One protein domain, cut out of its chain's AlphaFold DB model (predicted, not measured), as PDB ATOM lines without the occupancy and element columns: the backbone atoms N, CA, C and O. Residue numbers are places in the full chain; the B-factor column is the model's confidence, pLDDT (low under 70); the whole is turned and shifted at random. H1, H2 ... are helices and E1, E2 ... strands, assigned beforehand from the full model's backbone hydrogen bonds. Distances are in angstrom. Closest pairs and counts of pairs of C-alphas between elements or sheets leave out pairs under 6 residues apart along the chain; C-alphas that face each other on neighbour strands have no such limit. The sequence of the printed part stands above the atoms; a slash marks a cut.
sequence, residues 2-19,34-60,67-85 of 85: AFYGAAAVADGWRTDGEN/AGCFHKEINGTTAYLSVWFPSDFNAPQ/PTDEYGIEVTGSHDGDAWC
ATOM      1  N   ALA A   2      96.699  75.003  19.747       73.19
ATOM      2  CA  ALA A   2      96.755  75.562  21.110       73.19
ATOM      3  C   ALA A   2      97.807  74.907  22.036       73.19
ATOM      4  O   ALA A   2      98.516  75.615  22.745       73.19
ATOM      5  N   PHE A   3      97.946  73.576  21.990       78.12
ATOM      6  CA  PHE A   3      98.954  72.843  22.770       78.12
ATOM      7  C   PHE A   3     100.392  73.264  22.413       78.12
ATOM      8  O   PHE A   3     101.148  73.688  23.283       78.12
ATOM      9  N   TYR A   4     100.743  73.207  21.125       78.00
ATOM     10  CA  TYR A   4     102.081  73.540  20.626       78.00
ATOM     11  C   TYR A   4     102.435  75.010  20.867       78.00
ATOM     12  O   TYR A   4     103.539  75.309  21.307       78.00
ATOM     13  N   GLY A   5     101.473  75.917  20.668       79.69
ATOM     14  CA  GLY A   5     101.663  77.336  20.958       79.69
ATOM     15  C   GLY A   5     101.928  77.607  22.438       79.69
ATOM     16  O   GLY A   5     102.835  78.370  22.763       79.69
ATOM     17  N   ALA A   6     101.197  76.952  23.346       83.06
ATOM     18  CA  ALA A   6     101.427  77.097  24.782       83.06
ATOM     19  C   ALA A   6     102.814  76.581  25.203       83.06
ATOM     20  O   ALA A   6     103.495  77.239  25.989       83.06
ATOM     21  N   ALA A   7     103.250  75.442  24.656       85.56
ATOM     22  CA  ALA A   7     104.576  74.890  24.919       85.56
ATOM     23  C   ALA A   7     105.700  75.796  24.381       85.56
ATOM     24  O   ALA A   7     106.647  76.091  25.107       85.56
ATOM     25  N   ALA A   8     105.567  76.292  23.146       85.25
ATOM     26  CA  ALA A   8     106.539  77.193  22.530       85.25
ATOM     27  C   ALA A   8     106.677  78.505  23.325       85.25
ATOM     28  O   ALA A   8     107.788  78.922  23.653       85.25
ATOM     29  N   VAL A   9     105.558  79.116  23.727       86.56
ATOM     30  CA  VAL A   9     105.569  80.333  24.556       86.56
ATOM     31  C   VAL A   9     106.193  80.078  25.930       86.56
ATOM     32  O   VAL A   9     106.964  80.910  26.408       86.56
ATOM     33  N   ALA A  10     105.914  78.932  26.559       89.19
ATOM     34  CA  ALA A  10     106.517  78.569  27.843       89.19
ATOM     35  C   ALA A  10     108.048  78.420  27.762       89.19
ATOM     36  O   ALA A  10     108.740  78.743  28.726       89.19
ATOM     37  N   ASP A  11     108.578  77.997  26.610       89.44
ATOM     38  CA  ASP A  11     110.020  77.938  26.335       89.44
ATOM     39  C   ASP A  11     110.599  79.278  25.819       89.44
ATOM     40  O   ASP A  11     111.789  79.402  25.532       89.44
ATOM     41  N   GLY A  12     109.784  80.333  25.734       90.12
ATOM     42  CA  GLY A  12     110.225  81.682  25.370       90.12
ATOM     43  C   GLY A  12     110.271  81.962  23.868       90.12
ATOM     44  O   GLY A  12     110.888  82.948  23.460       90.12
ATOM     45  N   TRP A  13     109.625  81.129  23.054       90.38
ATOM     46  CA  TRP A  13     109.362  81.438  21.653       90.38
ATOM     47  C   TRP A  13     108.222  82.452  21.521       90.38
ATOM     48  O   TRP A  13     107.311  82.519  22.351       90.38
ATOM     49  N   ARG A  14     108.269  83.251  20.461       88.38
ATOM     50  CA  ARG A  14     107.286  84.285  20.119       88.38
ATOM     51  C   ARG A  14     106.608  83.929  18.805       88.38
ATOM     52  O   ARG A  14     107.148  83.146  18.039       88.38
ATOM     53  N   THR A  15     105.435  84.488  18.545       82.50
ATOM     54  CA  THR A  15     104.731  84.325  17.268       82.50
ATOM     55  C   THR A  15     104.292  85.697  16.769       82.50
ATOM     56  O   THR A  15     103.854  86.523  17.571       82.50
ATOM     57  N   ASP A  16     104.440  85.942  15.467       66.94
ATOM     58  CA  ASP A  16     104.071  87.217  14.836       66.94
ATOM     59  C   ASP A  16     102.616  87.235  14.329       66.94
ATOM     60  O   ASP A  16     102.163  88.242  13.786       66.94
ATOM     61  N   GLY A  17     101.855  86.149  14.516       64.56
ATOM     62  CA  GLY A  17     100.489  86.033  14.005       64.56
ATOM     63  C   GLY A  17      99.638  84.977  14.706       64.56
ATOM     64  O   GLY A  17     100.070  84.298  15.637       64.56
ATOM     65  N   GLU A  18      98.386  84.850  14.266       59.06
ATOM     66  CA  GLU A  18      97.516  83.770  14.727       59.06
ATOM     67  C   GLU A  18      98.051  82.431  14.222       59.06
ATOM     68  O   GLU A  18      98.211  82.217  13.022       59.06
ATOM     69  N   ASN A  19      98.304  81.512  15.152       62.22
ATOM     70  CA  ASN A  19      98.600  80.126  14.831       62.22
ATOM     71  C   ASN A  19      97.407  79.525  14.069       62.22
ATOM     72  O   ASN A  19      96.340  79.369  14.683       62.22
ATOM     73  N   ALA A  34     101.231  75.837   9.189       66.50
ATOM     74  CA  ALA A  34     102.414  75.798  10.017       66.50
ATOM     75  C   ALA A  34     102.303  76.848  11.127       66.50
ATOM     76  O   ALA A  34     102.102  78.036  10.872       66.50
ATOM     77  N   GLY A  35     102.433  76.419  12.377       78.38
ATOM     78  CA  GLY A  35     102.655  77.359  13.475       78.38
ATOM     79  C   GLY A  35     104.062  77.899  13.329       78.38
ATOM     80  O   GLY A  35     104.996  77.103  13.367       78.38
ATOM     81  N   CYS A  36     104.195  79.210  13.140       82.44
ATOM     82  CA  CYS A  36     105.486  79.866  13.020       82.44
ATOM     83  C   CYS A  36     105.835  80.561  14.332       82.44
ATOM     84  O   CYS A  36     105.109  81.449  14.809       82.44
ATOM     85  N   PHE A  37     106.954  80.143  14.909       87.12
ATOM     86  CA  PHE A  37     107.493  80.709  16.129       87.12
ATOM     87  C   PHE A  37     108.931  81.158  15.915       87.12
ATOM     88  O   PHE A  37     109.660  80.540  15.150       87.12
ATOM     89  N   HIS A  38     109.373  82.187  16.628       88.94
ATOM     90  CA  HIS A  38     110.755  82.654  16.579       88.94
ATOM     91  C   HIS A  38     111.335  82.939  17.959       88.94
ATOM     92  O   HIS A  38     110.612  83.173  18.933       88.94
ATOM     93  N   LYS A  39     112.662  82.878  18.054       90.88
ATOM     94  CA  LYS A  39     113.413  83.143  19.282       90.88
ATOM     95  C   LYS A  39     114.813  83.643  18.951       90.88
ATOM     96  O   LYS A  39     115.505  83.075  18.115       90.88
ATOM     97  N   GLU A  40     115.254  84.667  19.673       89.12
ATOM     98  CA  GLU A  40     116.637  85.145  19.617       89.12
ATOM     99  C   GLU A  40     117.554  84.248  20.454       89.12
ATOM    100  O   GLU A  40     117.330  84.058  21.655       89.12
ATOM    101  N   ILE A  41     118.603  83.716  19.830       87.44
ATOM    102  CA  ILE A  41     119.607  82.856  20.459       87.44
ATOM    103  C   ILE A  41     120.991  83.379  20.072       87.44
ATOM    104  O   ILE A  41     121.454  83.184  18.954       87.44
ATOM    105  N   ASN A  42     121.677  84.040  21.010       87.62
ATOM    106  CA  ASN A  42     123.043  84.553  20.822       87.62
ATOM    107  C   ASN A  42     123.231  85.425  19.557       87.62
ATOM    108  O   ASN A  42     124.265  85.340  18.901       87.62
ATOM    109  N   GLY A  43     122.240  86.256  19.215       84.75
ATOM    110  CA  GLY A  43     122.270  87.116  18.022       84.75
ATOM    111  C   GLY A  43     121.906  86.406  16.714       84.75
ATOM    112  O   GLY A  43     122.054  86.989  15.651       84.75
ATOM    113  N   THR A  44     121.457  85.152  16.786       86.50
ATOM    114  CA  THR A  44     120.823  84.422  15.682       86.50
ATOM    115  C   THR A  44     119.329  84.327  15.955       86.50
ATOM    116  O   THR A  44     118.926  83.875  17.032       86.50
ATOM    117  N   THR A  45     118.504  84.675  14.975       88.75
ATOM    118  CA  THR A  45     117.066  84.424  15.039       88.75
ATOM    119  C   THR A  45     116.807  82.983  14.615       88.75
ATOM    120  O   THR A  45     117.100  82.597  13.481       88.75
ATOM    121  N   ALA A  46     116.282  82.168  15.528       89.19
ATOM    122  CA  ALA A  46     115.784  80.832  15.230       89.19
ATOM    123  C   ALA A  46     114.288  80.895  14.919       89.19
ATOM    124  O   ALA A  46     113.549  81.588  15.618       89.19
ATOM    125  N   TYR A  47     113.852  80.126  13.929       87.69
ATOM    126  CA  TYR A  47     112.460  79.928  13.556       87.69
ATOM    127  C   TYR A  47     112.094  78.460  13.761       87.69
ATOM    128  O   TYR A  47     112.873  77.565  13.443       87.69
ATOM    129  N   LEU A  48     110.920  78.225  14.328       87.06
ATOM    130  CA  LEU A  48     110.344  76.922  14.611       87.06
ATOM    131  C   LEU A  48     109.016  76.827  13.864       87.06
ATOM    132  O   LEU A  48     108.090  77.587  14.151       87.06
ATOM    133  N   SER A  49     108.932  75.854  12.966       84.50
ATOM    134  CA  SER A  49     107.733  75.534  12.198       84.50
ATOM    135  C   SER A  49     107.163  74.205  12.676       84.50
ATOM    136  O   SER A  49     107.882  73.209  12.761       84.50
ATOM    137  N   VAL A  50     105.865  74.178  12.977       82.94
ATOM    138  CA  VAL A  50     105.133  72.947  13.322       82.94
ATOM    139  C   VAL A  50     104.056  72.707  12.282       82.94
ATOM    140  O   VAL A  50     103.168  73.546  12.159       82.94
ATOM    141  N   TRP A  51     104.102  71.578  11.579       78.62
ATOM    142  CA  TRP A  51     103.163  71.225  10.508       78.62
ATOM    143  C   TRP A  51     102.565  69.830  10.717       78.62
ATOM    144  O   TRP A  51     103.146  68.999  11.414       78.62
ATOM    145  N   PHE A  52     101.409  69.560  10.110       77.44
ATOM    146  CA  PHE A  52     100.736  68.258  10.195       77.44
ATOM    147  C   PHE A  52     100.675  67.608   8.814       77.44
ATOM    148  O   PHE A  52     100.375  68.306   7.848       77.44
ATOM    149  N   PRO A  53     100.902  66.291   8.672       71.31
ATOM    150  CA  PRO A  53     100.791  65.629   7.372       71.31
ATOM    151  C   PRO A  53      99.398  65.757   6.741       71.31
ATOM    152  O   PRO A  53      99.262  65.861   5.522       71.31
ATOM    153  N   SER A  54      98.351  65.859   7.570       66.69
ATOM    154  CA  SER A  54      96.990  66.176   7.119       66.69
ATOM    155  C   SER A  54      96.902  67.492   6.344       66.69
ATOM    156  O   SER A  54      96.053  67.610   5.464       66.69
ATOM    157  N   ASP A  55      97.794  68.445   6.622       66.69
ATOM    158  CA  ASP A  55      97.877  69.723   5.917       66.69
ATOM    159  C   ASP A  55      98.476  69.584   4.517       66.69
ATOM    160  O   ASP A  55      98.528  70.575   3.808       66.69
ATOM    161  N   PHE A  56      98.943  68.403   4.100       67.56
ATOM    162  CA  PHE A  56      99.503  68.154   2.765       67.56
ATOM    163  C   PHE A  56      98.738  67.079   1.988       67.56
ATOM    164  O   PHE A  56      99.040  66.829   0.818       67.56
ATOM    165  N   ASN A  57      97.719  66.465   2.599       60.75
ATOM    166  CA  ASN A  57      96.917  65.439   1.949       60.75
ATOM    167  C   ASN A  57      96.029  66.050   0.860       60.75
ATOM    168  O   ASN A  57      94.995  66.665   1.115       60.75
ATOM    169  N   ALA A  58      96.435  65.857  -0.394       54.25
ATOM    170  CA  ALA A  58      95.597  66.158  -1.542       54.25
ATOM    171  C   ALA A  58      94.440  65.139  -1.616       54.25
ATOM    172  O   ALA A  58      94.685  63.940  -1.465       54.25
ATOM    173  N   PRO A  59      93.202  65.555  -1.950       56.47
ATOM    174  CA  PRO A  59      92.021  64.678  -2.015       56.47
ATOM    175  C   PRO A  59      92.086  63.535  -3.055       56.47
ATOM    176  O   PRO A  59      91.081  62.875  -3.299       56.47
ATOM    177  N   GLN A  60      93.238  63.305  -3.694       50.78
ATOM    178  CA  GLN A  60      93.433  62.320  -4.762       50.78
ATOM    179  C   GLN A  60      94.482  61.248  -4.445       50.78
ATOM    180  O   GLN A  60      94.737  60.410  -5.307       50.78
ATOM    181  N   PRO A  67      98.431  59.022   9.812       59.59
ATOM    182  CA  PRO A  67      98.073  59.040  11.223       59.59
ATOM    183  C   PRO A  67      97.777  60.467  11.699       59.59
ATOM    184  O   PRO A  67      98.581  61.378  11.526       59.59
ATOM    185  N   THR A  68      96.626  60.668  12.345       62.16
ATOM    186  CA  THR A  68      96.175  61.993  12.819       62.16
ATOM    187  C   THR A  68      97.020  62.570  13.952       62.16
ATOM    188  O   THR A  68      96.829  63.722  14.339       62.16
ATOM    189  N   ASP A  69      97.925  61.759  14.492       65.12
ATOM    190  CA  ASP A  69      98.712  62.055  15.685       65.12
ATOM    191  C   ASP A  69     100.173  62.388  15.331       65.12
ATOM    192  O   ASP A  69     100.976  62.696  16.217       65.12
ATOM    193  N   GLU A  70     100.529  62.334  14.045       72.50
ATOM    194  CA  GLU A  70     101.851  62.710  13.555       72.50
ATOM    195  C   GLU A  70     101.931  64.214  13.276       72.50
ATOM    196  O   GLU A  70     100.994  64.851  12.793       72.50
ATOM    197  N   TYR A  71     103.078  64.799  13.611       77.50
ATOM    198  CA  TYR A  71     103.396  66.197  13.356       77.50
ATOM    199  C   TYR A  71     104.884  66.321  13.029       77.50
ATOM    200  O   TYR A  71     105.721  65.599  13.578       77.50
ATOM    201  N   GLY A  72     105.213  67.246  12.137       79.81
ATOM    202  CA  GLY A  72     106.579  67.605  11.802       79.81
ATOM    203  C   GLY A  72     107.025  68.858  12.541       79.81
ATOM    204  O   GLY A  72     106.238  69.775  12.787       79.81
ATOM    205  N   ILE A  73     108.308  68.883  12.893       84.69
ATOM    206  CA  ILE A  73     108.992  70.059  13.420       84.69
ATOM    207  C   ILE A  73     110.157  70.380  12.494       84.69
ATOM    208  O   ILE A  73     110.984  69.512  12.214       84.69
ATOM    209  N   GLU A  74     110.252  71.635  12.083       85.38
ATOM    210  CA  GLU A  74     111.411  72.181  11.390       85.38
ATOM    211  C   GLU A  74     111.975  73.356  12.191       85.38
ATOM    212  O   GLU A  74     111.223  74.169  12.728       85.38
ATOM    213  N   VAL A  75     113.305  73.423  12.298       86.56
ATOM    214  CA  VAL A  75     114.006  74.537  12.943       86.56
ATOM    215  C   VAL A  75     115.008  75.114  11.958       86.56
ATOM    216  O   VAL A  75     115.951  74.429  11.556       86.56
ATOM    217  N   THR A  76     114.822  76.379  11.602       85.94
ATOM    218  CA  THR A  76     115.759  77.147  10.780       85.94
ATOM    219  C   THR A  76     116.371  78.267  11.616       85.94
ATOM    220  O   THR A  76     115.839  78.665  12.649       85.94
ATOM    221  N   GLY A  77     117.545  78.752  11.227       84.25
ATOM    222  CA  GLY A  77     118.216  79.844  11.923       84.25
ATOM    223  C   GLY A  77     118.863  80.782  10.926       84.25
ATOM    224  O   GLY A  77     119.414  80.328   9.922       84.25
ATOM    225  N   SER A  78     118.808  82.079  11.203       77.38
ATOM    226  CA  SER A  78     119.527  83.081  10.428       77.38
ATOM    227  C   SER A  78     120.248  84.053  11.339       77.38
ATOM    228  O   SER A  78     119.699  84.541  12.326       77.38
ATOM    229  N   HIS A  79     121.500  84.316  10.993       74.25
ATOM    230  CA  HIS A  79     122.296  85.365  11.610       74.25
ATOM    231  C   HIS A  79     122.015  86.738  10.963       74.25
ATOM    232  O   HIS A  79     122.148  87.760  11.626       74.25
ATOM    233  N   ASP A  80     121.566  86.761   9.698       73.12
ATOM    234  CA  ASP A  80     121.497  87.976   8.866       73.12
ATOM    235  C   ASP A  80     120.073  88.323   8.370       73.12
ATOM    236  O   ASP A  80     119.892  89.272   7.611       73.12
ATOM    237  N   GLY A  81     119.047  87.590   8.822       58.38
ATOM    238  CA  GLY A  81     117.627  87.914   8.610       58.38
ATOM    239  C   GLY A  81     116.870  87.094   7.554       58.38
ATOM    240  O   GLY A  81     115.657  87.231   7.468       58.38
ATOM    241  N   ASP A  82     117.530  86.208   6.801       62.25
ATOM    242  CA  ASP A  82     116.894  85.467   5.686       62.25
ATOM    243  C   ASP A  82     116.153  84.155   6.052       62.25
ATOM    244  O   ASP A  82     115.730  83.419   5.158       62.25
ATOM    245  N   ALA A  83     115.996  83.809   7.335       65.81
ATOM    246  CA  ALA A  83     115.226  82.615   7.719       65.81
ATOM    247  C   ALA A  83     113.751  82.965   7.942       65.81
ATOM    248  O   ALA A  83     113.431  84.035   8.452       65.81
ATOM    249  N   TRP A  84     112.871  82.050   7.545       71.31
ATOM    250  CA  TRP A  84     111.423  82.171   7.665       71.31
ATOM    251  C   TRP A  84     110.799  80.783   7.865       71.31
ATOM    252  O   TRP A  84     111.453  79.759   7.636       71.31
ATOM    253  N   CYS A  85     109.549  80.792   8.328       71.50
ATOM    254  CA  CYS A  85     108.580  79.723   8.121       71.50
ATOM    255  C   CYS A  85     107.773  80.100   6.870       71.50
ATOM    256  O   CYS A  85     107.539  79.223   6.023       71.50
TER     257      CYS A  85
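What this domain is: This is residues 2 to 19, 34 to 60 and 67 to 85 of the 85 residues of an uncharacterized protein of Krasilnikovia cinnamomea (UniProt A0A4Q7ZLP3). A single, only just strongly twisted sheet of three long strands has one short helix, H1, over one face, running along the strands; past one end of the sheet, the tiny helix H2 follows E2. After E3, residues 79 to 85 turn and fold back along the sheet. The printed part has 64 residues, with two named helices and three named strands in the order H1, E1, E2, H2, E3; the sheet runs E1, E2, E3, all antiparallel, and the class is mixed, helices and strands. The whole is only just loose, close to compact, with a radius of gyration of the C-alphas of 13.1 A, and elongated, spanning 43 by 25 by 18 A.

Where its parts are: E2, residues 44 to 51, is 22.6 A long. E1, residues 35 to 41, is 19.1 A long, and E3, residues 72 to 78, is 20.2 A, ending at C-alpha 78 (119.527, 83.081, 10.428). H1, residues 2 to 10, begins at C-alpha 2 (96.755, 75.562, 21.110) and is 12.2 A long. H2 is residues 53 to 56, 5.4 A.

How they stand to each other: E1 and E2 form a hairpin, antiparallel at 159 degrees, with N 39 and O 46 at 2.9 A, within hydrogen-bond range. E2 and E3 are antiparallel at 161 degrees, with N 47 and O 76 at 2.8 A. H1 is on the sheet at a height of 9.9 A, over E1 and only just over E2, with 3 C-alphas; it runs along the strands, at 8 degrees to E1 on the local plane. The closest C-alphas of H1 and E1 are those of Ala 8 and Phe 37, 7.4 A apart. H2 is not on the sheet, and is apart from H1 and E1. In H1 every O i to N i+4 pair is within hydrogen-bond range; H2 is too short for one.

The domain as a whole: The C-alphas of Asn 42 and Gln 60, the two farthest apart, are 45.0 A apart. Residues 20 to 33 and 61 to 66 are not printed, with gaps of 7.5 A and 17.0 A between C-alphas. Of the links that are printed whole, E1 to E2 and E2 to H2, both are tight. The mean pLDDT of the printed part is 77.0; residues 16 to 19, 34, 54 to 60, 67 to 69 and 81 to 83 are under 70.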